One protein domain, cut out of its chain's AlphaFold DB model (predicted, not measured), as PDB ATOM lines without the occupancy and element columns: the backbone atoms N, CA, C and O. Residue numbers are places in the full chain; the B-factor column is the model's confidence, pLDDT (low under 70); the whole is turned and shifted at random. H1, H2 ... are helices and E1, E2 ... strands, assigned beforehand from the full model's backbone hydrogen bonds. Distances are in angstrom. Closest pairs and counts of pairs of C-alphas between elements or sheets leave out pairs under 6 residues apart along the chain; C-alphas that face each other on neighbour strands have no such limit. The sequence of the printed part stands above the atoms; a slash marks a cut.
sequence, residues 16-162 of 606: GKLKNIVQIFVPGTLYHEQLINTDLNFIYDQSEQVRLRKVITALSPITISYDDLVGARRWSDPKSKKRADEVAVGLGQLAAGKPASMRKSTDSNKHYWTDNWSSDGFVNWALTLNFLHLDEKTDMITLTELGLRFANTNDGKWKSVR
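This is residues 16 to 162 of the 606 residues of an uncharacterized protein of Weissella confusa (UniProt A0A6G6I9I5). This is a pile of short, mostly crossed helices gathered round the short helix H6 in the middle, with the longest helix, H7, on one side of it and H2, H3 and H4 on the other. The small hairpin E1 and E2 and the helix H8 lie toward one end, and the long links before and after H6 loop out toward the opposite end. The printed part has 147 residues, with eight named helices and three named strands in the order H1 to H7, E1, E2, H8, E3; E1 and E2 form an antiparallel sheet of two strands. The class is mostly helix, though under half of the residues are in named elements. The whole is compact, with a radius of gyration of the C-alphas of 14.5 A, and spans 42 by 39 by 26 A.

Find C-alpha 16 at (-48.410, -36.662, 24.893); from there H1 runs through residues 16 to 23, 10.2 A long. H2 follows at residues 30 to 37, 10.7 A, then H3 at residues 39 to 42, and H4 at residues 46 to 56, 15.4 A. Look next at H5, residues 66 to 70, and at H6, residues 91 to 95, which begins at C-alpha 91, (-47.470, -35.383, 9.547). H7 takes residues 116 to 128 and is 17.7 A long. The strands E1, residues 132 to 135, and E2, residues 140 to 143, measure 10.1 A and 10.4 A. H8 is residues 145 to 151, 10.0 A, and E3 is residues 157 to 160, 9.2 A, ending at C-alpha 160, (-56.067, -44.449, 27.613).

Begin with H1 and H6, the hub, which touch four other helices each. They touch each other, with the C-alphas of Asn 20 and Ala 95 closest, 5.3 A apart. H1 touches H2, closest at the C-alphas of Gln 23 and His 32, 5.8 A, at a steep tilt of 68 degrees, only just short of about perpendicular. H1 also touches H8, closest at the C-alphas of Gln 23 and Ala 151, 5.1 A, at a steep tilt of 55 degrees, opposite ways. With residues 122 to 126 alone, H7 touches H1; the C-alphas of Leu 18 and Phe 122 are closest, 6.0 A, and the lines are only just about perpendicular at 72 degrees. From H6, look to H7, which it touches at the C-alphas of Gln 93 and Ser 119, 5.0 A, the closest pair. H6 touches H5 too, closest at the C-alphas of Leu 69 and Leu 91, 4.9 A, and H3, closest at those of Asp 39 and Leu 94, 6.5 A. H3 and H4 only just touch, with 3 pairs of C-alphas within 8 A, the closest being Leu 40 and Gln 49, 6.2 A. H4 and H7 are apart. In the hairpin E1 and E2, antiparallel at 148 degrees, find N 133 and O 142 at 2.8 A and N 135 and O 140 at 2.9 A, within hydrogen-bond range. Residues 64 to 65 pair antiparallel with residues 140 to 141 of E2. The closest C-alphas of H7 and E1 are those of Ala 126 and Leu 132, 5.6 A. E3 pairs with no named strand and is apart from H8. Each O i to N i+4 pair is within hydrogen-bond range in H1, H2, H4, H5, H6, H7 and H8; H3 is too short for such a pair.

The two C-alphas farthest apart, those of Thr 106 and Lys 137, are 44.6 A from each other. The printed part has no cut. The links H5 to H6 and H6 to H7 are long, 20 residues each; in the first, residues 74 to 75 pair antiparallel with residues 86 to 87. The mean pLDDT of the printed part is 92.7, and residues 109 to 110, in the second long link, are under 70.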
ATOM      1  N   GLY A  16     -49.062 -35.608  25.680       96.88
ATOM      2  CA  GLY A  16     -48.410 -36.662  24.893       96.88
ATOM      3  C   GLY A  16     -48.561 -36.476  23.376       96.88
ATOM      4  O   GLY A  16     -47.612 -36.675  22.634       96.88
ATOM      5  N   LYS A  17     -49.731 -36.021  22.896       97.12
ATOM      6  CA  LYS A  17     -49.917 -35.702  21.465       97.12
ATOM      7  C   LYS A  17     -49.162 -34.439  21.064       97.12
ATOM      8  O   LYS A  17     -48.608 -34.386  19.975       97.12
ATOM      9  N   LEU A  18     -49.123 -33.442  21.949       98.19
ATOM     10  CA  LEU A  18     -48.302 -32.249  21.749       98.19
ATOM     11  C   LEU A  18     -46.816 -32.621  21.632       98.19
ATOM     12  O   LEU A  18     -46.142 -32.153  20.725       98.19
ATOM     13  N   LYS A  19     -46.324 -33.517  22.495       98.19
ATOM     14  CA  LYS A  19     -44.948 -34.013  22.454       98.19
ATOM     15  C   LYS A  19     -44.646 -34.763  21.165       98.19
ATOM     16  O   LYS A  19     -43.633 -34.460  20.550       98.19
ATOM     17  N   ASN A  20     -45.552 -35.628  20.699       97.94
ATOM     18  CA  ASN A  20     -45.405 -36.287  19.398       97.94
ATOM     19  C   ASN A  20     -45.206 -35.269  18.262       97.94
ATOM     20  O   ASN A  20     -44.323 -35.451  17.436       97.94
ATOM     21  N   ILE A  21     -45.988 -34.181  18.237       98.31
ATOM     22  CA  ILE A  21     -45.862 -33.121  17.218       98.31
ATOM     23  C   ILE A  21     -44.468 -32.491  17.243       98.31
ATOM     24  O   ILE A  21     -43.855 -32.312  16.195       98.31
ATOM     25  N   VAL A  22     -43.945 -32.192  18.432       98.44
ATOM     26  CA  VAL A  22     -42.605 -31.608  18.591       98.44
ATOM     27  C   VAL A  22     -41.512 -32.630  18.239       98.44
ATOM     28  O   VAL A  22     -40.532 -32.285  17.582       98.44
ATOM     29  N   GLN A  23     -41.700 -33.904  18.592       97.81
ATOM     30  CA  GLN A  23     -40.765 -34.996  18.301       97.81
ATOM     31  C   GLN A  23     -40.623 -35.303  16.800       97.81
ATOM     32  O   GLN A  23     -39.593 -35.841  16.410       97.81
ATOM     33  N   ILE A  24     -41.562 -34.888  15.932       98.06
ATOM     34  CA  ILE A  24     -41.390 -34.958  14.460       98.06
ATOM     35  C   ILE A  24     -40.074 -34.291  14.017       98.06
ATOM     36  O   ILE A  24     -39.455 -34.719  13.045       98.06
ATOM     37  N   PHE A  25     -39.631 -33.256  14.732       97.81
ATOM     38  CA  PHE A  25     -38.451 -32.468  14.387       97.81
ATOM     39  C   PHE A  25     -37.143 -33.001  14.993       97.81
ATOM     40  O   PHE A  25     -36.088 -32.421  14.738       97.81
ATOM     41  N   VAL A  26     -37.184 -34.072  15.797       96.19
ATOM     42  CA  VAL A  26     -36.013 -34.573  16.537       96.19
ATOM     43  C   VAL A  26     -35.743 -36.041  16.199       96.19
ATOM     44  O   VAL A  26     -36.389 -36.933  16.767       96.19
ATOM     45  N   PRO A  27     -34.769 -36.303  15.304       94.62
ATOM     46  CA  PRO A  27     -34.346 -37.654  14.967       94.62
ATOM     47  C   PRO A  27     -33.946 -38.488  16.180       94.62
ATOM     48  O   PRO A  27     -33.300 -37.986  17.099       94.62
ATOM     49  N   GLY A  28     -34.313 -39.769  16.166       91.62
ATOM     50  CA  GLY A  28     -33.969 -40.727  17.220       91.62
ATOM     51  C   GLY A  28     -34.860 -40.676  18.464       91.62
ATOM     52  O   GLY A  28     -34.713 -41.518  19.350       91.62
ATOM     53  N   THR A  29     -35.809 -39.738  18.548       94.88
ATOM     54  CA  THR A  29     -36.857 -39.809  19.578       94.88
ATOM     55  C   THR A  29     -37.810 -40.969  19.293       94.88
ATOM     56  O   THR A  29     -38.009 -41.360  18.141       94.88
ATOM     57  N   LEU A  30     -38.442 -41.509  20.343       92.75
ATOM     58  CA  LEU A  30     -39.316 -42.680  20.224       92.75
ATOM     59  C   LEU A  30     -40.424 -42.475  19.179       92.75
ATOM     60  O   LEU A  30     -40.675 -43.358  18.355       92.75
ATOM     61  N   TYR A  31     -41.072 -41.306  19.189       96.12
ATOM     62  CA  TYR A  31     -42.123 -41.010  18.223       96.12
ATOM     63  C   TYR A  31     -41.584 -40.776  16.805       96.12
ATOM     64  O   TYR A  31     -42.214 -41.232  15.854       96.12
ATOM     65  N   HIS A  32     -40.432 -40.117  16.634       96.25
ATOM     66  CA  HIS A  32     -39.829 -39.921  15.306       96.25
ATOM     67  C   HIS A  32     -39.509 -41.256  14.626       96.25
ATOM     68  O   HIS A  32     -39.898 -41.479  13.477       96.25
ATOM     69  N   GLU A  33     -38.917 -42.190  15.371       95.44
ATOM     70  CA  GLU A  33     -38.645 -43.544  14.884       95.44
ATOM     71  C   GLU A  33     -39.937 -44.300  14.551       95.44
ATOM     72  O   GLU A  33     -40.045 -44.940  13.503       95.44
ATOM     73  N   GLN A  34     -40.967 -44.196  15.397       95.56
ATOM     74  CA  GLN A  34     -42.283 -44.776  15.107       95.56
ATOM     75  C   GLN A  34     -42.906 -44.172  13.839       95.56
ATOM     76  O   GLN A  34     -43.507 -44.887  13.028       95.56
ATOM     77  N   LEU A  35     -42.772 -42.860  13.652       96.38
ATOM     78  CA  LEU A  35     -43.314 -42.141  12.510       96.38
ATOM     79  C   LEU A  35     -42.692 -42.640  11.207       96.38
ATOM     80  O   LEU A  35     -43.413 -43.011  10.278       96.38
ATOM     81  N   ILE A  36     -41.363 -42.725  11.168       95.94
ATOM     82  CA  ILE A  36     -40.610 -43.226  10.018       95.94
ATOM     83  C   ILE A  36     -40.941 -44.691   9.746       95.94
ATOM     84  O   ILE A  36     -41.231 -45.059   8.605       95.94
ATOM     85  N   ASN A  37     -40.890 -45.544  10.763       94.25
ATOM     86  CA  ASN A  37     -40.939 -46.988  10.556       94.25
ATOM     87  C   ASN A  37     -42.367 -47.522  10.392       94.25
ATOM     88  O   ASN A  37     -42.563 -48.597   9.828       94.25
ATOM     89  N   THR A  38     -43.380 -46.802  10.882       92.81
ATOM     90  CA  THR A  38     -44.762 -47.295  10.907       92.81
ATOM     91  C   THR A  38     -45.780 -46.249  10.475       92.81
ATOM     92  O   THR A  38     -46.519 -46.506   9.526       92.81
ATOM     93  N   ASP A  39     -45.856 -45.087  11.131       94.94
ATOM     94  CA  ASP A  39     -47.040 -44.224  10.972       94.94
ATOM     95  C   ASP A  39     -47.133 -43.563   9.596       94.94
ATOM     96  O   ASP A  39     -48.239 -43.353   9.098       94.94
ATOM     97  N   LEU A  40     -46.003 -43.303   8.931       95.56
ATOM     98  CA  LEU A  40     -46.005 -42.791   7.560       95.56
ATOM     99  C   LEU A  40     -46.755 -43.706   6.581       95.56
ATOM    100  O   LEU A  40     -47.246 -43.217   5.571       95.56
ATOM    101  N   ASN A  41     -46.889 -45.006   6.864       93.56
ATOM    102  CA  ASN A  41     -47.662 -45.928   6.021       93.56
ATOM    103  C   ASN A  41     -49.174 -45.629   6.024       93.56
ATOM    104  O   ASN A  41     -49.908 -46.223   5.240       93.56
ATOM    105  N   PHE A  42     -49.652 -44.733   6.895       93.62
ATOM    106  CA  PHE A  42     -51.039 -44.262   6.896       93.62
ATOM    107  C   PHE A  42     -51.269 -43.021   6.028       93.62
ATOM    108  O   PHE A  42     -52.425 -42.626   5.860       93.62
ATOM    109  N   ILE A  43     -50.216 -42.410   5.471       95.19
ATOM    110  CA  ILE A  43     -50.374 -41.391   4.430       95.19
ATOM    111  C   ILE A  43     -50.956 -42.064   3.192       95.19
ATOM    112  O   ILE A  43     -50.452 -43.083   2.729       95.19
ATOM    113  N   TYR A  44     -52.044 -41.497   2.682       92.31
ATOM    114  CA  TYR A  44     -52.844 -42.140   1.644       92.31
ATOM    115  C   TYR A  44     -52.120 -42.294   0.309       92.31
ATOM    116  O   TYR A  44     -52.239 -43.330  -0.339       92.31
ATOM    117  N   ASP A  45     -51.383 -41.263  -0.101       92.25
ATOM    118  CA  ASP A  45     -50.654 -41.266  -1.360       92.25
ATOM    119  C   ASP A  45     -49.198 -41.696  -1.144       92.25
ATOM    120  O   ASP A  45     -48.467 -41.108  -0.345       92.25
ATOM    121  N   GLN A  46     -48.761 -42.722  -1.877       94.25
ATOM    122  CA  GLN A  46     -47.419 -43.286  -1.729       94.25
ATOM    123  C   GLN A  46     -46.313 -42.304  -2.158       94.25
ATOM    124  O   GLN A  46     -45.215 -42.327  -1.599       94.25
ATOM    125  N   SER A  47     -46.574 -41.429  -3.135       94.50
ATOM    126  CA  SER A  47     -45.595 -40.428  -3.571       94.50
ATOM    127  C   SER A  47     -45.418 -39.335  -2.511       94.50
ATOM    128  O   SER A  47     -44.282 -38.988  -2.174       94.50
ATOM    129  N   GLU A  48     -46.515 -38.895  -1.889       94.44
ATOM    130  CA  GLU A  48     -46.499 -37.988  -0.739       94.44
ATOM    131  C   GLU A  48     -45.830 -38.632   0.471       94.44
ATOM    132  O   GLU A  48     -45.010 -37.996   1.127       94.44
ATOM    133  N   GLN A  49     -46.085 -39.915   0.732       95.81
ATOM    134  CA  GLN A  49     -45.400 -40.659   1.785       95.81
ATOM    135  C   GLN A  49     -43.873 -40.614   1.605       95.81
ATOM    136  O   GLN A  49     -43.140 -40.337   2.557       95.81
ATOM    137  N   VAL A  50     -43.376 -40.884   0.393       96.06
ATOM    138  CA  VAL A  50     -41.936 -40.843   0.086       96.06
ATOM    139  C   VAL A  50     -41.387 -39.423   0.216       96.06
ATOM    140  O   VAL A  50     -40.287 -39.241   0.743       96.06
ATOM    141  N   ARG A  51     -42.135 -38.411  -0.236       96.94
ATOM    142  CA  ARG A  51     -41.746 -37.001  -0.116       96.94
ATOM    143  C   ARG A  51     -41.649 -36.570   1.350       96.94
ATOM    144  O   ARG A  51     -40.604 -36.067   1.754       96.94
ATOM    145  N   LEU A  52     -42.681 -36.825   2.153       97.19
ATOM    146  CA  LEU A  52     -42.722 -36.495   3.580       97.19
ATOM    147  C   LEU A  52     -41.648 -37.245   4.372       97.19
ATOM    148  O   LEU A  52     -41.014 -36.657   5.246       97.19
ATOM    149  N   ARG A  53     -41.370 -38.511   4.027       96.88
ATOM    150  CA  ARG A  53     -40.241 -39.258   4.598       96.88
ATOM    151  C   ARG A  53     -38.928 -38.512   4.389       96.88
ATOM    152  O   ARG A  53     -38.207 -38.311   5.355       96.88
ATOM    153  N   LYS A  54     -38.643 -38.068   3.158       95.31
ATOM    154  CA  LYS A  54     -37.419 -37.311   2.847       95.31
ATOM    155  C   LYS A  54     -37.314 -36.021   3.658       95.31
ATOM    156  O   LYS A  54     -36.210 -35.677   4.061       95.31
ATOM    157  N   VAL A  55     -38.434 -35.338   3.906       95.06
ATOM    158  CA  VAL A  55     -38.475 -34.117   4.731       95.06
ATOM    159  C   VAL A  55     -38.042 -34.415   6.169       95.06
ATOM    160  O   VAL A  55     -37.149 -33.751   6.684       95.06
ATOM    161  N   ILE A  56     -38.612 -35.443   6.806       94.94
ATOM    162  CA  ILE A  56     -38.326 -35.752   8.221       94.94
ATOM    163  C   ILE A  56     -37.039 -36.562   8.444       94.94
ATOM    164  O   ILE A  56     -36.634 -36.768   9.587       94.94
ATOM    165  N   THR A  57     -36.401 -37.034   7.371       93.38
ATOM    166  CA  THR A  57     -35.067 -37.659   7.394       93.38
ATOM    167  C   THR A  57     -33.985 -36.763   6.788       93.38
ATOM    168  O   THR A  57     -32.873 -37.233   6.551       93.38
ATOM    169  N   ALA A  58     -34.305 -35.508   6.460       85.25
ATOM    170  CA  ALA A  58     -33.328 -34.550   5.955       85.25
ATOM    171  C   ALA A  58     -32.269 -34.223   7.024       85.25
ATOM    172  O   ALA A  58     -32.442 -34.507   8.211       85.25
ATOM    173  N   LEU A  59     -31.156 -33.617   6.597       76.75
ATOM    174  CA  LEU A  59     -30.118 -33.152   7.518       76.75
ATOM    175  C   LEU A  59     -30.694 -32.136   8.516       76.75
ATOM    176  O   LEU A  59     -31.509 -31.290   8.156       76.75
ATOM    177  N   SER A  60     -30.251 -32.235   9.770       78.12
ATOM    178  CA  SER A  60     -30.678 -31.361  10.867       78.12
ATOM    179  C   SER A  60     -30.179 -29.916  10.664       78.12
ATOM    180  O   SER A  60     -29.028 -29.746  10.251       78.12
ATOM    181  N   PRO A  61     -30.979 -28.878  10.986       86.62
ATOM    182  CA  PRO A  61     -32.316 -28.946  11.582       86.62
ATOM    183  C   PRO A  61     -33.417 -29.302  10.571       86.62
ATOM    184  O   PRO A  61     -33.471 -28.767   9.463       86.62
ATOM    185  N   ILE A  62     -34.345 -30.172  10.987       95.25
ATOM    186  CA  ILE A  62     -35.542 -30.487  10.199       95.25
ATOM    187  C   ILE A  62     -36.395 -29.222  10.077       95.25
ATOM    188  O   ILE A  62     -36.705 -28.567  11.073       95.25
ATOM    189  N   THR A  63     -36.796 -28.907   8.848       95.56
ATOM    190  CA  THR A  63     -37.673 -27.778   8.524       95.56
ATOM    191  C   THR A  63     -38.854 -28.305   7.713       95.56
ATOM    192  O   THR A  63     -38.655 -29.023   6.733       95.56
ATOM    193  N   ILE A  64     -40.082 -27.977   8.120       97.31
ATOM    194  CA  ILE A  64     -41.315 -28.540   7.542       97.31
ATOM    195  C   ILE A  64     -42.255 -27.397   7.181       97.31
ATOM    196  O   ILE A  64     -42.445 -26.500   7.994       97.31
ATOM    197  N   SER A  65     -42.854 -27.411   5.990       96.81
ATOM    198  CA  SER A  65     -43.871 -26.410   5.651       96.81
ATOM    199  C   SER A  65     -45.091 -26.542   6.568       96.81
ATOM    200  O   SER A  65     -45.417 -27.644   7.026       96.81
ATOM    201  N   TYR A  66     -45.788 -25.437   6.833       96.31
ATOM    202  CA  TYR A  66     -46.996 -25.468   7.662       96.31
ATOM    203  C   TYR A  66     -48.023 -26.478   7.131       96.31
ATOM    204  O   TYR A  66     -48.575 -27.271   7.894       96.31
ATOM    205  N   ASP A  67     -48.234 -26.495   5.815       95.69
ATOM    206  CA  ASP A  67     -49.214 -27.368   5.170       95.69
ATOM    207  C   ASP A  67     -48.804 -28.853   5.214       95.69
ATOM    208  O   ASP A  67     -49.672 -29.708   5.388       95.69
ATOM    209  N   ASP A  68     -47.509 -29.186   5.136       97.12
ATOM    210  CA  ASP A  68     -47.030 -30.571   5.305       97.12
ATOM    211  C   ASP A  68     -47.178 -31.062   6.748       97.12
ATOM    212  O   ASP A  68     -47.445 -32.245   6.999       97.12
ATOM    213  N   LEU A  69     -47.007 -30.154   7.712       97.62
ATOM    214  CA  LEU A  69     -47.189 -30.477   9.117       97.62
ATOM    215  C   LEU A  69     -48.675 -30.627   9.451       97.62
ATOM    216  O   LEU A  69     -49.074 -31.651   9.997       97.62
ATOM    217  N   VAL A  70     -49.521 -29.658   9.106       96.50
ATOM    218  CA  VAL A  70     -50.955 -29.701   9.431       96.50
ATOM    219  C   VAL A  70     -51.696 -30.742   8.593       96.50
ATOM    220  O   VAL A  70     -52.542 -31.469   9.124       96.50
ATOM    221  N   GLY A  71     -51.358 -30.850   7.311       94.75
ATOM    222  CA  GLY A  71     -52.109 -31.593   6.312       94.75
ATOM    223  C   GLY A  71     -53.300 -30.806   5.767       94.75
ATOM    224  O   GLY A  71     -53.528 -29.637   6.074       94.75
ATOM    225  N   ALA A  72     -54.109 -31.477   4.957       92.19
ATOM    226  CA  ALA A  72     -55.290 -30.894   4.339       92.19
ATOM    227  C   ALA A  72     -56.492 -31.821   4.493       92.19
ATOM    228  O   ALA A  72     -56.365 -33.029   4.704       92.19
ATOM    229  N   ARG A  73     -57.683 -31.246   4.340       90.19
ATOM    230  CA  ARG A  73     -58.910 -32.026   4.234       90.19
ATOM    231  C   ARG A  73     -58.968 -32.673   2.850       90.19
ATOM    232  O   ARG A  73     -59.217 -31.986   1.860       90.19
ATOM    233  N   ARG A  74     -58.703 -33.978   2.777       89.81
ATOM    234  CA  ARG A  74     -58.765 -34.773   1.541       89.81
ATOM    235  C   ARG A  74     -59.588 -36.035   1.751       89.81
ATOM    236  O   ARG A  74     -59.661 -36.545   2.864       89.81
ATOM    237  N   TRP A  75     -60.167 -36.536   0.666       90.06
ATOM    238  CA  TRP A  75     -60.977 -37.753   0.628       90.06
ATOM    239  C   TRP A  75     -60.366 -38.762  -0.333       90.06
ATOM    240  O   TRP A  75     -59.740 -38.374  -1.319       90.06
ATOM    241  N   SER A  76     -60.577 -40.048  -0.055       85.62
ATOM    242  CA  SER A  76     -60.195 -41.129  -0.971       85.62
ATOM    243  C   SER A  76     -61.016 -41.111  -2.268       85.62
ATOM    244  O   SER A  76     -60.483 -41.405  -3.333       85.62
ATOM    245  N   ASP A  77     -62.292 -40.720  -2.190       85.00
ATOM    246  CA  ASP A  77     -63.136 -40.394  -3.344       85.00
ATOM    247  C   ASP A  77     -63.292 -38.864  -3.452       85.00
ATOM    248  O   ASP A  77     -63.897 -38.260  -2.561       85.00
ATOM    249  N   PRO A  78     -62.823 -38.224  -4.543       78.44
ATOM    250  CA  PRO A  78     -62.983 -36.786  -4.776       78.44
ATOM    251  C   PRO A  78     -64.436 -36.284  -4.754       78.44
ATOM    252  O   PRO A  78     -64.668 -35.084  -4.604       78.44
ATOM    253  N   LYS A  79     -65.423 -37.172  -4.929       84.81
ATOM    254  CA  LYS A  79     -66.852 -36.836  -4.852       84.81
ATOM    255  C   LYS A  79     -67.412 -36.920  -3.432       84.81
ATOM    256  O   LYS A  79     -68.487 -36.366  -3.183       84.81
ATOM    257  N   SER A  80     -66.722 -37.579  -2.497       82.00
ATOM    258  CA  SER A  80     -67.157 -37.614  -1.103       82.00
ATOM    259  C   SER A  80     -66.879 -36.280  -0.414       82.00
ATOM    260  O   SER A  80     -65.867 -35.623  -0.630       82.00
ATOM    261  N   LYS A  81     -67.816 -35.878   0.447       82.19
ATOM    262  CA  LYS A  81     -67.645 -34.774   1.404       82.19
ATOM    263  C   LYS A  81     -67.846 -35.238   2.847       82.19
ATOM    264  O   LYS A  81     -67.959 -34.418   3.761       82.19
ATOM    265  N   LYS A  82     -67.943 -36.555   3.072       83.19
ATOM    266  CA  LYS A  82     -68.181 -37.127   4.399       83.19
ATOM    267  C   LYS A  82     -66.866 -37.205   5.159       83.19
ATOM    268  O   LYS A  82     -65.877 -37.715   4.650       83.19
ATOM    269  N   ARG A  83     -66.872 -36.766   6.419       78.69
ATOM    270  CA  ARG A  83     -65.685 -36.831   7.291       78.69
ATOM    271  C   ARG A  83     -65.180 -38.259   7.515       78.69
ATOM    272  O   ARG A  83     -63.996 -38.468   7.724       78.69
ATOM    273  N   ALA A  84     -66.078 -39.241   7.449       80.62
ATOM    274  CA  ALA A  84     -65.734 -40.652   7.605       80.62
ATOM    275  C   ALA A  84     -64.850 -41.213   6.475       80.62
ATOM    276  O   ALA A  84     -64.207 -42.238   6.699       80.62
ATOM    277  N   ASP A  85     -64.820 -40.546   5.315       84.94
ATOM    278  CA  ASP A  85     -64.073 -40.963   4.119       84.94
ATOM    279  C   ASP A  85     -62.797 -40.121   3.916       84.94
ATOM    280  O   ASP A  85     -62.147 -40.204   2.872       84.94
ATOM    281  N   GLU A  86     -62.470 -39.255   4.882       89.69
ATOM    282  CA  GLU A  86     -61.248 -38.459   4.837       89.69
ATOM    283  C   GLU A  86     -60.011 -39.353   4.940       89.69
ATOM    284  O   GLU A  86     -60.072 -40.477   5.444       89.69
ATOM    285  N   VAL A  87     -58.876 -38.840   4.472       92.50
ATOM    286  CA  VAL A  87     -57.589 -39.537   4.486       92.50
ATOM    287  C   VAL A  87     -56.471 -38.650   5.036       92.50
ATOM    288  O   VAL A  87     -56.520 -37.426   4.902       92.50
ATOM    289  N   ALA A  88     -55.447 -39.266   5.635       94.81
ATOM    290  CA  ALA A  88     -54.276 -38.548   6.132       94.81
ATOM    291  C   ALA A  88     -53.317 -38.170   5.000       94.81
ATOM    292  O   ALA A  88     -52.955 -39.004   4.165       94.81
ATOM    293  N   VAL A  89     -52.872 -36.917   5.021       95.62
ATOM    294  CA  VAL A  89     -51.894 -36.344   4.087       95.62
ATOM    295  C   VAL A  89     -50.870 -35.418   4.754       95.62
ATOM    296  O   VAL A  89     -50.000 -34.907   4.061       95.62
ATOM    297  N   GLY A  90     -50.956 -35.197   6.069       96.25
ATOM    298  CA  GLY A  90     -49.991 -34.399   6.833       96.25
ATOM    299  C   GLY A  90     -49.399 -35.151   8.021       96.25
ATOM    300  O   GLY A  90     -50.006 -36.077   8.562       96.25
ATOM    301  N   LEU A  91     -48.214 -34.730   8.460       98.06
ATOM    302  CA  LEU A  91     -47.470 -35.383   9.547       98.06
ATOM    303  C   LEU A  91     -48.162 -35.225  10.911       98.06
ATOM    304  O   LEU A  91     -48.238 -36.164  11.703       98.06
ATOM    305  N   GLY A  92     -48.736 -34.054  11.170       97.31
ATOM    306  CA  GLY A  92     -49.469 -33.740  12.390       97.31
ATOM    307  C   GLY A  92     -50.767 -34.533  12.534       97.31
ATOM    308  O   GLY A  92     -51.136 -34.898  13.650       97.31
ATOM    309  N   GLN A  93     -51.409 -34.915  11.422       96.44
ATOM    310  CA  GLN A  93     -52.568 -35.815  11.438       96.44
ATOM    311  C   GLN A  93     -52.197 -37.188  12.009       96.44
ATOM    312  O   GLN A  93     -52.999 -37.807  12.711       96.44
ATOM    313  N   LEU A  94     -50.971 -37.654  11.754       97.12
ATOM    314  CA  LEU A  94     -50.446 -38.893  12.326       97.12
ATOM    315  C   LEU A  94     -50.093 -38.704  13.809       97.12
ATOM    316  O   LEU A  94     -50.532 -39.485  14.655       97.12
ATOM    317  N   ALA A  95     -49.373 -37.631  14.145       96.69
ATOM    318  CA  ALA A  95     -48.881 -37.367  15.502       96.69
ATOM    319  C   ALA A  95     -49.979 -37.067  16.524       96.69
ATOM    320  O   ALA A  95     -49.933 -37.558  17.657       96.69
ATOM    321  N   ALA A  96     -51.006 -36.327  16.112       95.19
ATOM    322  CA  ALA A  96     -52.201 -36.074  16.906       95.19
ATOM    323  C   ALA A  96     -53.230 -37.224  16.828       95.19
ATOM    324  O   ALA A  96     -54.305 -37.148  17.439       95.19
ATOM    325  N   GLY A  97     -52.904 -38.305  16.116       92.88
ATOM    326  CA  GLY A  97     -53.704 -39.516  15.985       92.88
ATOM    327  C   GLY A  97     -53.778 -40.366  17.257       92.88
ATOM    328  O   GLY A  97     -53.586 -39.900  18.386       92.88
ATOM    329  N   LYS A  98     -54.122 -41.644  17.094       92.06
ATOM    330  CA  LYS A  98     -54.181 -42.606  18.203       92.06
ATOM    331  C   LYS A  98     -52.776 -43.173  18.462       92.06
ATOM    332  O   LYS A  98     -52.178 -43.707  17.522       92.06
ATOM    333  N   PRO A  99     -52.256 -43.107  19.705       89.62
ATOM    334  CA  PRO A  99     -50.918 -43.606  20.036       89.62
ATOM    335  C   PRO A  99     -50.763 -45.085  19.673       89.62
ATOM    336  O   PRO A  99     -51.693 -45.854  19.924       89.62
ATOM    337  N   ALA A 100     -49.608 -45.493  19.136       88.12
ATOM    338  CA  ALA A 100     -49.380 -46.870  18.684       88.12
ATOM    339  C   ALA A 100     -49.637 -47.911  19.780       88.12
ATOM    340  O   ALA A 100     -50.320 -48.900  19.528       88.12
ATOM    341  N   SER A 101     -49.209 -47.632  21.015       87.00
ATOM    342  CA  SER A 101     -49.440 -48.493  22.185       87.00
ATOM    343  C   SER A 101     -50.916 -48.706  22.544       87.00
ATOM    344  O   SER A 101     -51.235 -49.588  23.336       87.00
ATOM    345  N   MET A 102     -51.824 -47.910  21.973       90.25
ATOM    346  CA  MET A 102     -53.266 -47.987  22.209       90.25
ATOM    347  C   MET A 102     -54.044 -48.535  21.008       90.25
ATOM    348  O   MET A 102     -55.267 -48.686  21.104       90.25
ATOM    349  N   ARG A 103     -53.379 -48.794  19.874       89.69
ATOM    350  CA  ARG A 103     -53.998 -49.338  18.658       89.69
ATOM    351  C   ARG A 103     -54.318 -50.817  18.853       89.69
ATOM    352  O   ARG A 103     -53.540 -51.561  19.442       89.69
ATOM    353  N   LYS A 104     -55.480 -51.239  18.369       85.88
ATOM    354  CA  LYS A 104     -55.949 -52.627  18.405       85.88
ATOM    355  C   LYS A 104     -56.118 -53.119  16.977       85.88
ATOM    356  O   LYS A 104     -56.564 -52.358  16.133       85.88
ATOM    357  N   SER A 105     -55.867 -54.399  16.723       79.44
ATOM    358  CA  SER A 105     -56.075 -55.005  15.396       79.44
ATOM    359  C   SER A 105     -57.511 -54.865  14.871       79.44
ATOM    360  O   SER A 105     -57.728 -54.920  13.666       79.44
ATOM    361  N   THR A 106     -58.485 -54.669  15.764       80.19
ATOM    362  CA  THR A 106     -59.898 -54.444  15.434       80.19
ATOM    363  C   THR A 106     -60.240 -52.987  15.120       80.19
ATOM    364  O   THR A 106     -61.363 -52.705  14.702       80.19
ATOM    365  N   ASP A 107     -59.319 -52.046  15.332       79.38
ATOM    366  CA  ASP A 107     -59.541 -50.659  14.947       79.38
ATOM    367  C   ASP A 107     -59.471 -50.535  13.423       79.38
ATOM    368  O   ASP A 107     -58.546 -51.021  12.773       79.38
ATOM    369  N   SER A 108     -60.415 -49.803  12.838       72.56
ATOM    370  CA  SER A 108     -60.242 -49.357  11.457       72.56
ATOM    371  C   SER A 108     -59.105 -48.326  11.364       72.56
ATOM    372  O   SER A 108     -58.988 -47.457  12.229       72.56
ATOM    373  N   ASN A 109     -58.292 -48.379  10.299       67.31
ATOM    374  CA  ASN A 109     -57.122 -47.498  10.120       67.31
ATOM    375  C   ASN A 109     -57.459 -45.994  10.196       67.31
ATOM    376  O   ASN A 109     -56.622 -45.196  10.609       67.31
ATOM    377  N   LYS A 110     -58.703 -45.606   9.880       65.44
ATOM    378  CA  LYS A 110     -59.237 -44.240  10.064       65.44
ATOM    379  C   LYS A 110     -59.236 -43.748  11.521       65.44
ATOM    380  O   LYS A 110     -59.479 -42.575  11.764       65.44
ATOM    381  N   HIS A 111     -58.987 -44.624  12.496       75.25
ATOM    382  CA  HIS A 111     -58.832 -44.258  13.905       75.25
ATOM    383  C   HIS A 111     -57.374 -44.066  14.334       75.25
ATOM    384  O   HIS A 111     -57.142 -43.722  15.492       75.25
ATOM    385  N   TYR A 112     -56.390 -44.305  13.460       90.56
ATOM    386  CA  TYR A 112     -54.970 -44.178  13.808       90.56
ATOM    387  C   TYR A 112     -54.413 -42.771  13.618       90.56
ATOM    388  O   TYR A 112     -53.470 -42.407  14.316       90.56
ATOM    389  N   TRP A 113     -55.047 -41.969  12.772       92.94
ATOM    390  CA  TRP A 113     -54.722 -40.570  12.499       92.94
ATOM    391  C   TRP A 113     -55.932 -39.666  12.821       92.94
ATOM    392  O   TRP A 113     -56.987 -40.156  13.234       92.94
ATOM    393  N   THR A 114     -55.776 -38.346  12.716       92.62
ATOM    394  CA  THR A 114     -56.825 -37.352  13.007       92.62
ATOM    395  C   THR A 114     -57.016 -36.355  11.863       92.62
ATOM    396  O   THR A 114     -56.120 -36.146  11.056       92.62
ATOM    397  N   ASP A 115     -58.179 -35.715  11.784       91.69
ATOM    398  CA  ASP A 115     -58.464 -34.695  10.772       91.69
ATOM    399  C   ASP A 115     -57.526 -33.477  10.844       91.69
ATOM    400  O   ASP A 115     -56.845 -33.224  11.842       91.69
ATOM    401  N   ASN A 116     -57.515 -32.693   9.762       92.19
ATOM    402  CA  ASN A 116     -56.650 -31.522   9.639       92.19
ATOM    403  C   ASN A 116     -56.967 -30.439  10.684       92.19
ATOM    404  O   ASN A 116     -56.045 -29.784  11.142       92.19
ATOM    405  N   TRP A 117     -58.227 -30.274  11.103       91.75
ATOM    406  CA  TRP A 117     -58.601 -29.291  12.130       91.75
ATOM    407  C   TRP A 117     -58.009 -29.641  13.501       91.75
ATOM    408  O   TRP A 117     -57.514 -28.784  14.232       91.75
ATOM    409  N   SER A 118     -58.039 -30.923  13.862       93.12
ATOM    410  CA  SER A 118     -57.432 -31.410  15.101       93.12
ATOM    411  C   SER A 118     -55.904 -31.323  15.052       93.12
ATOM    412  O   SER A 118     -55.296 -30.895  16.032       93.12
ATOM    413  N   SER A 119     -55.301 -31.688  13.914       95.38
ATOM    414  CA  SER A 119     -53.864 -31.534  13.641       95.38
ATOM    415  C   SER A 119     -53.415 -30.075  13.785       95.38
ATOM    416  O   SER A 119     -52.525 -29.780  14.583       95.38
ATOM    417  N   ASP A 120     -54.116 -29.163  13.110       95.56
ATOM    418  CA  ASP A 120     -53.909 -27.716  13.165       95.56
ATOM    419  C   ASP A 120     -53.933 -27.195  14.605       95.56
ATOM    420  O   ASP A 120     -53.017 -26.510  15.053       95.56
ATOM    421  N   GLY A 121     -54.918 -27.631  15.397       95.94
ATOM    422  CA  GLY A 121     -54.988 -27.297  16.814       95.94
ATOM    423  C   GLY A 121     -53.704 -27.638  17.579       95.94
ATOM    424  O   GLY A 121     -53.216 -26.806  18.345       95.94
ATOM    425  N   PHE A 122     -53.140 -28.837  17.397       97.56
ATOM    426  CA  PHE A 122     -51.911 -29.227  18.097       97.56
ATOM    427  C   PHE A 122     -50.665 -28.502  17.572       97.56
ATOM    428  O   PHE A 122     -49.806 -28.145  18.379       97.56
ATOM    429  N   VAL A 123     -50.577 -28.246  16.265       97.69
ATOM    430  CA  VAL A 123     -49.495 -27.438  15.676       97.69
ATOM    431  C   VAL A 123     -49.537 -26.015  16.230       97.69
ATOM    432  O   VAL A 123     -48.544 -25.530  16.772       97.69
ATOM    433  N   ASN A 124     -50.709 -25.380  16.211       96.69
ATOM    434  CA  ASN A 124     -50.906 -24.043  16.763       96.69
ATOM    435  C   ASN A 124     -50.645 -24.015  18.272       96.69
ATOM    436  O   ASN A 124     -50.134 -23.020  18.780       96.69
ATOM    437  N   TRP A 125     -50.920 -25.100  19.003       98.06
ATOM    438  CA  TRP A 125     -50.558 -25.203  20.416       98.06
ATOM    439  C   TRP A 125     -49.041 -25.237  20.635       98.06
ATOM    440  O   TRP A 125     -48.538 -24.528  21.506       98.06
ATOM    441  N   ALA A 126     -48.306 -25.990  19.813       98.38
ATOM    442  CA  ALA A 126     -46.848 -26.040  19.865       98.38
ATOM    443  C   ALA A 126     -46.202 -24.691  19.503       98.38
ATOM    444  O   ALA A 126     -45.259 -24.272  20.175       98.38
ATOM    445  N   LEU A 127     -46.747 -23.976  18.511       97.62
ATOM    446  CA  LEU A 127     -46.357 -22.596  18.189       97.62
ATOM    447  C   LEU A 127     -46.676 -21.638  19.349       97.62
ATOM    448  O   LEU A 127     -45.852 -20.814  19.726       97.62
ATOM    449  N   THR A 128     -47.856 -21.776  19.965       96.88
ATOM    450  CA  THR A 128     -48.312 -20.922  21.080       96.88
ATOM    451  C   THR A 128     -47.421 -21.037  22.314       96.88
ATOM    452  O   THR A 128     -47.180 -20.042  22.991       96.88
ATOM    453  N   LEU A 129     -46.927 -22.241  22.606       97.62
ATOM    454  CA  LEU A 129     -46.063 -22.515  23.755       97.62
ATOM    455  C   LEU A 129     -44.564 -22.401  23.439       97.62
ATOM    456  O   LEU A 129     -43.742 -22.829  24.246       97.62
ATOM    457  N   ASN A 130     -44.206 -21.819  22.287       97.50
ATOM    458  CA  ASN A 130     -42.825 -21.636  21.842       97.50
ATOM    459  C   ASN A 130     -42.027 -22.945  21.727       97.50
ATOM    460  O   ASN A 130     -40.817 -22.949  21.939       97.50
ATOM    461  N   PHE A 131     -42.674 -24.074  21.424       98.56
ATOM    462  CA  PHE A 131     -41.966 -25.313  21.081       98.56
ATOM    463  C   PHE A 131     -41.574 -25.351  19.605       98.56
ATOM    464  O   PHE A 131     -40.562 -25.946  19.247       98.56
ATOM    465  N   LEU A 132     -42.368 -24.698  18.762       98.06
ATOM    466  CA  LEU A 132     -42.100 -24.519  17.342       98.06
ATOM    467  C   LEU A 132     -42.053 -23.025  17.007       98.06
ATOM    468  O   LEU A 132     -42.670 -22.209  17.693       98.06
ATOM    469  N   HIS A 133     -41.343 -22.690  15.937       96.00
ATOM    470  CA  HIS A 133     -41.262 -21.354  15.360       96.00
ATOM    471  C   HIS A 133     -41.756 -21.395  13.914       96.00
ATOM    472  O   HIS A 133     -41.426 -22.329  13.191       96.00
ATOM    473  N   LEU A 134     -42.542 -20.396  13.514       94.31
ATOM    474  CA  LEU A 134     -42.996 -20.191  12.140       94.31
ATOM    475  C   LEU A 134     -42.215 -19.020  11.536       94.31
ATOM    476  O   LEU A 134     -42.215 -17.932  12.109       94.31
ATOM    477  N   ASP A 135     -41.599 -19.246  10.380       91.88
ATOM    478  CA  ASP A 135     -41.030 -18.192   9.545       91.88
ATOM    479  C   ASP A 135     -42.120 -17.620   8.625       91.88
ATOM    480  O   ASP A 135     -42.617 -18.290   7.719       91.88
ATOM    481  N   GLU A 136     -42.467 -16.351   8.832       85.38
ATOM    482  CA  GLU A 136     -43.523 -15.645   8.094       85.38
ATOM    483  C   GLU A 136     -43.232 -15.457   6.600       85.38
ATOM    484  O   GLU A 136     -44.151 -15.233   5.809       85.38
ATOM    485  N   LYS A 137     -41.954 -15.475   6.202       85.75
ATOM    486  CA  LYS A 137     -41.535 -15.259   4.810       85.75
ATOM    487  C   LYS A 137     -41.622 -16.551   4.013       85.75
ATOM    488  O   LYS A 137     -41.966 -16.510   2.831       85.75
ATOM    489  N   THR A 138     -41.293 -17.676   4.642       90.81
ATOM    490  CA  THR A 138     -41.199 -18.978   3.973       90.81
ATOM    491  C   THR A 138     -42.364 -19.917   4.293       90.81
ATOM    492  O   THR A 138     -42.538 -20.899   3.577       90.81
ATOM    493  N   ASP A 139     -43.181 -19.604   5.309       92.38
ATOM    494  CA  ASP A 139     -44.252 -20.463   5.848       92.38
ATOM    495  C   ASP A 139     -43.727 -21.843   6.291       92.38
ATOM    496  O   ASP A 139     -44.406 -22.874   6.239       92.38
ATOM    497  N   MET A 140     -42.464 -21.845   6.722       95.19
ATOM    498  CA  MET A 140     -41.743 -23.007   7.211       95.19
ATOM    499  C   MET A 140     -41.693 -22.993   8.733       95.19
ATOM    500  O   MET A 140     -41.552 -21.950   9.369       95.19
ATOM    501  N   ILE A 141     -41.784 -24.181   9.316       96.94
ATOM    502  CA  ILE A 141     -41.748 -24.406  10.751       96.94
ATOM    503  C   ILE A 141     -40.417 -25.047  11.127       96.94
ATOM    504  O   ILE A 141     -39.981 -26.017  10.498       96.94
ATOM    505  N   THR A 142     -39.808 -24.529  12.189       96.88
ATOM    506  CA  THR A 142     -38.586 -25.058  12.800       96.88
ATOM    507  C   THR A 142     -38.777 -25.308  14.291       96.88
ATOM    508  O   THR A 142     -39.672 -24.764  14.941       96.88
ATOM    509  N   LEU A 143     -37.902 -26.137  14.854       97.44
ATOM    510  CA  LEU A 143     -37.850 -26.401  16.287       97.44
ATOM    511  C   LEU A 143     -37.173 -25.245  17.038       97.44
ATOM    512  O   LEU A 143     -36.194 -24.675  16.558       97.44
ATOM    513  N   THR A 144     -37.667 -24.926  18.232       97.38
ATOM    514  CA  THR A 144     -37.024 -23.976  19.153       97.38
ATOM    515  C   THR A 144     -36.126 -24.702  20.156       97.38
ATOM    516  O   THR A 144     -36.195 -25.922  20.310       97.38
ATOM    517  N   GLU A 145     -35.320 -23.965  20.924       96.38
ATOM    518  CA  GLU A 145     -34.550 -24.556  22.028       96.38
ATOM    519  C   GLU A 145     -35.462 -25.202  23.089       96.38
ATOM    520  O   GLU A 145     -35.202 -26.313  23.560       96.38
ATOM    521  N   LEU A 146     -36.572 -24.541  23.436       97.56
ATOM    522  CA  LEU A 146     -37.541 -25.072  24.393       97.56
ATOM    523  C   LEU A 146     -38.214 -26.345  23.854       97.56
ATOM    524  O   LEU A 146     -38.388 -27.309  24.600       97.56
ATOM    525  N   GLY A 147     -38.539 -26.376  22.558       98.25
ATOM    526  CA  GLY A 147     -39.072 -27.554  21.877       98.25
ATOM    527  C   GLY A 147     -38.087 -28.718  21.857       98.25
ATOM    528  O   GLY A 147     -38.471 -29.846  22.159       98.25
ATOM    529  N   LEU A 148     -36.806 -28.451  21.591       97.94
ATOM    530  CA  LEU A 148     -35.753 -29.466  21.628       97.94
ATOM    531  C   LEU A 148     -35.607 -30.081  23.021       97.94
ATOM    532  O   LEU A 148     -35.507 -31.302  23.153       97.94
ATOM    533  N   ARG A 149     -35.635 -29.253  24.069       98.06
ATOM    534  CA  ARG A 149     -35.627 -29.742  25.452       98.06
ATOM    535  C   ARG A 149     -36.859 -30.592  25.739       98.06
ATOM    536  O   ARG A 149     -36.717 -31.670  26.300       98.06
ATOM    537  N   PHE A 150     -38.045 -30.144  25.320       98.38
ATOM    538  CA  PHE A 150     -39.295 -30.876  25.527       98.38
ATOM    539  C   PHE A 150     -39.295 -32.247  24.845       98.38
ATOM    540  O   PHE A 150     -39.609 -33.252  25.485       98.38
ATOM    541  N   ALA A 151     -38.887 -32.304  23.577       97.69
ATOM    542  CA  ALA A 151     -38.840 -33.532  22.788       97.69
ATOM    543  C   ALA A 151     -37.910 -34.601  23.382       97.69
ATOM    544  O   ALA A 151     -38.221 -35.787  23.274       97.69
ATOM    545  N   ASN A 152     -36.815 -34.176  24.020       97.12
ATOM    546  CA  ASN A 152     -35.791 -35.049  24.600       97.12
ATOM    547  C   ASN A 152     -36.047 -35.456  26.059       97.12
ATOM    548  O   ASN A 152     -35.263 -36.220  26.617       97.12
ATOM    549  N   THR A 153     -37.111 -34.959  26.693       97.75
ATOM    550  CA  THR A 153     -37.489 -35.436  28.032       97.75
ATOM    551  C   THR A 153     -37.891 -36.905  28.003       97.75
ATOM    552  O   THR A 153     -38.382 -37.411  26.990       97.75
ATOM    553  N   ASN A 154     -37.786 -37.574  29.149       95.94
ATOM    554  CA  ASN A 154     -38.362 -38.906  29.310       95.94
ATOM    555  C   ASN A 154     -39.865 -38.907  28.988       95.94
ATOM    556  O   ASN A 154     -40.612 -38.064  29.492       95.94
ATOM    557  N   ASP A 155     -40.316 -39.850  28.157       93.06
ATOM    558  CA  ASP A 155     -41.726 -39.962  27.783       93.06
ATOM    559  C   ASP A 155     -42.599 -40.356  28.983       93.06
ATOM    560  O   ASP A 155     -42.311 -41.292  29.737       93.06
ATOM    561  N   GLY A 156     -43.717 -39.655  29.135       94.69
ATOM    562  CA  GLY A 156     -44.822 -40.070  29.987       94.69
ATOM    563  C   GLY A 156     -45.517 -41.357  29.511       94.69
ATOM    564  O   GLY A 156     -45.127 -42.022  28.550       94.69
ATOM    565  N   LYS A 157     -46.606 -41.730  30.191       95.06
ATOM    566  CA  LYS A 157     -47.327 -42.991  29.960       95.06
ATOM    567  C   LYS A 157     -48.775 -42.764  29.545       95.06
ATOM    568  O   LYS A 157     -49.542 -42.065  30.210       95.06
ATOM    569  N   TRP A 158     -49.185 -43.438  28.475       95.00
ATOM    570  CA  TRP A 158     -50.582 -43.510  28.056       95.00
ATOM    571  C   TRP A 158     -51.367 -44.456  28.976       95.00
ATOM    572  O   TRP A 158     -51.037 -45.634  29.080       95.00
ATOM    573  N   LYS A 159     -52.430 -43.956  29.621       94.56
ATOM    574  CA  LYS A 159     -53.414 -44.778  30.359       94.56
ATOM    575  C   LYS A 159     -54.625 -45.138  29.502       94.56
ATOM    576  O   LYS A 159     -55.228 -46.188  29.680       94.56
ATOM    577  N   SER A 160     -55.002 -44.245  28.593       91.69
ATOM    578  CA  SER A 160     -56.067 -44.449  27.613       91.69
ATOM    579  C   SER A 160     -55.831 -43.528  26.415       91.69
ATOM    580  O   SER A 160     -55.014 -42.615  26.487       91.69
ATOM    581  N   VAL A 161     -56.606 -43.676  25.337       87.88
ATOM    582  CA  VAL A 161     -56.561 -42.753  24.181       87.88
ATOM    583  C   VAL A 161     -56.851 -41.293  24.581       87.88
ATOM    584  O   VAL A 161     -56.457 -40.366  23.876       87.88
ATOM    585  N   ARG A 162     -57.529 -41.078  25.717       90.00
ATOM    586  CA  ARG A 162     -57.901 -39.759  26.252       90.00
ATOM    587  C   ARG A 162     -57.103 -39.366  27.500       90.00
ATOM    588  O   ARG A 162     -57.386 -38.331  28.094       90.00
TER     589      ARG A 162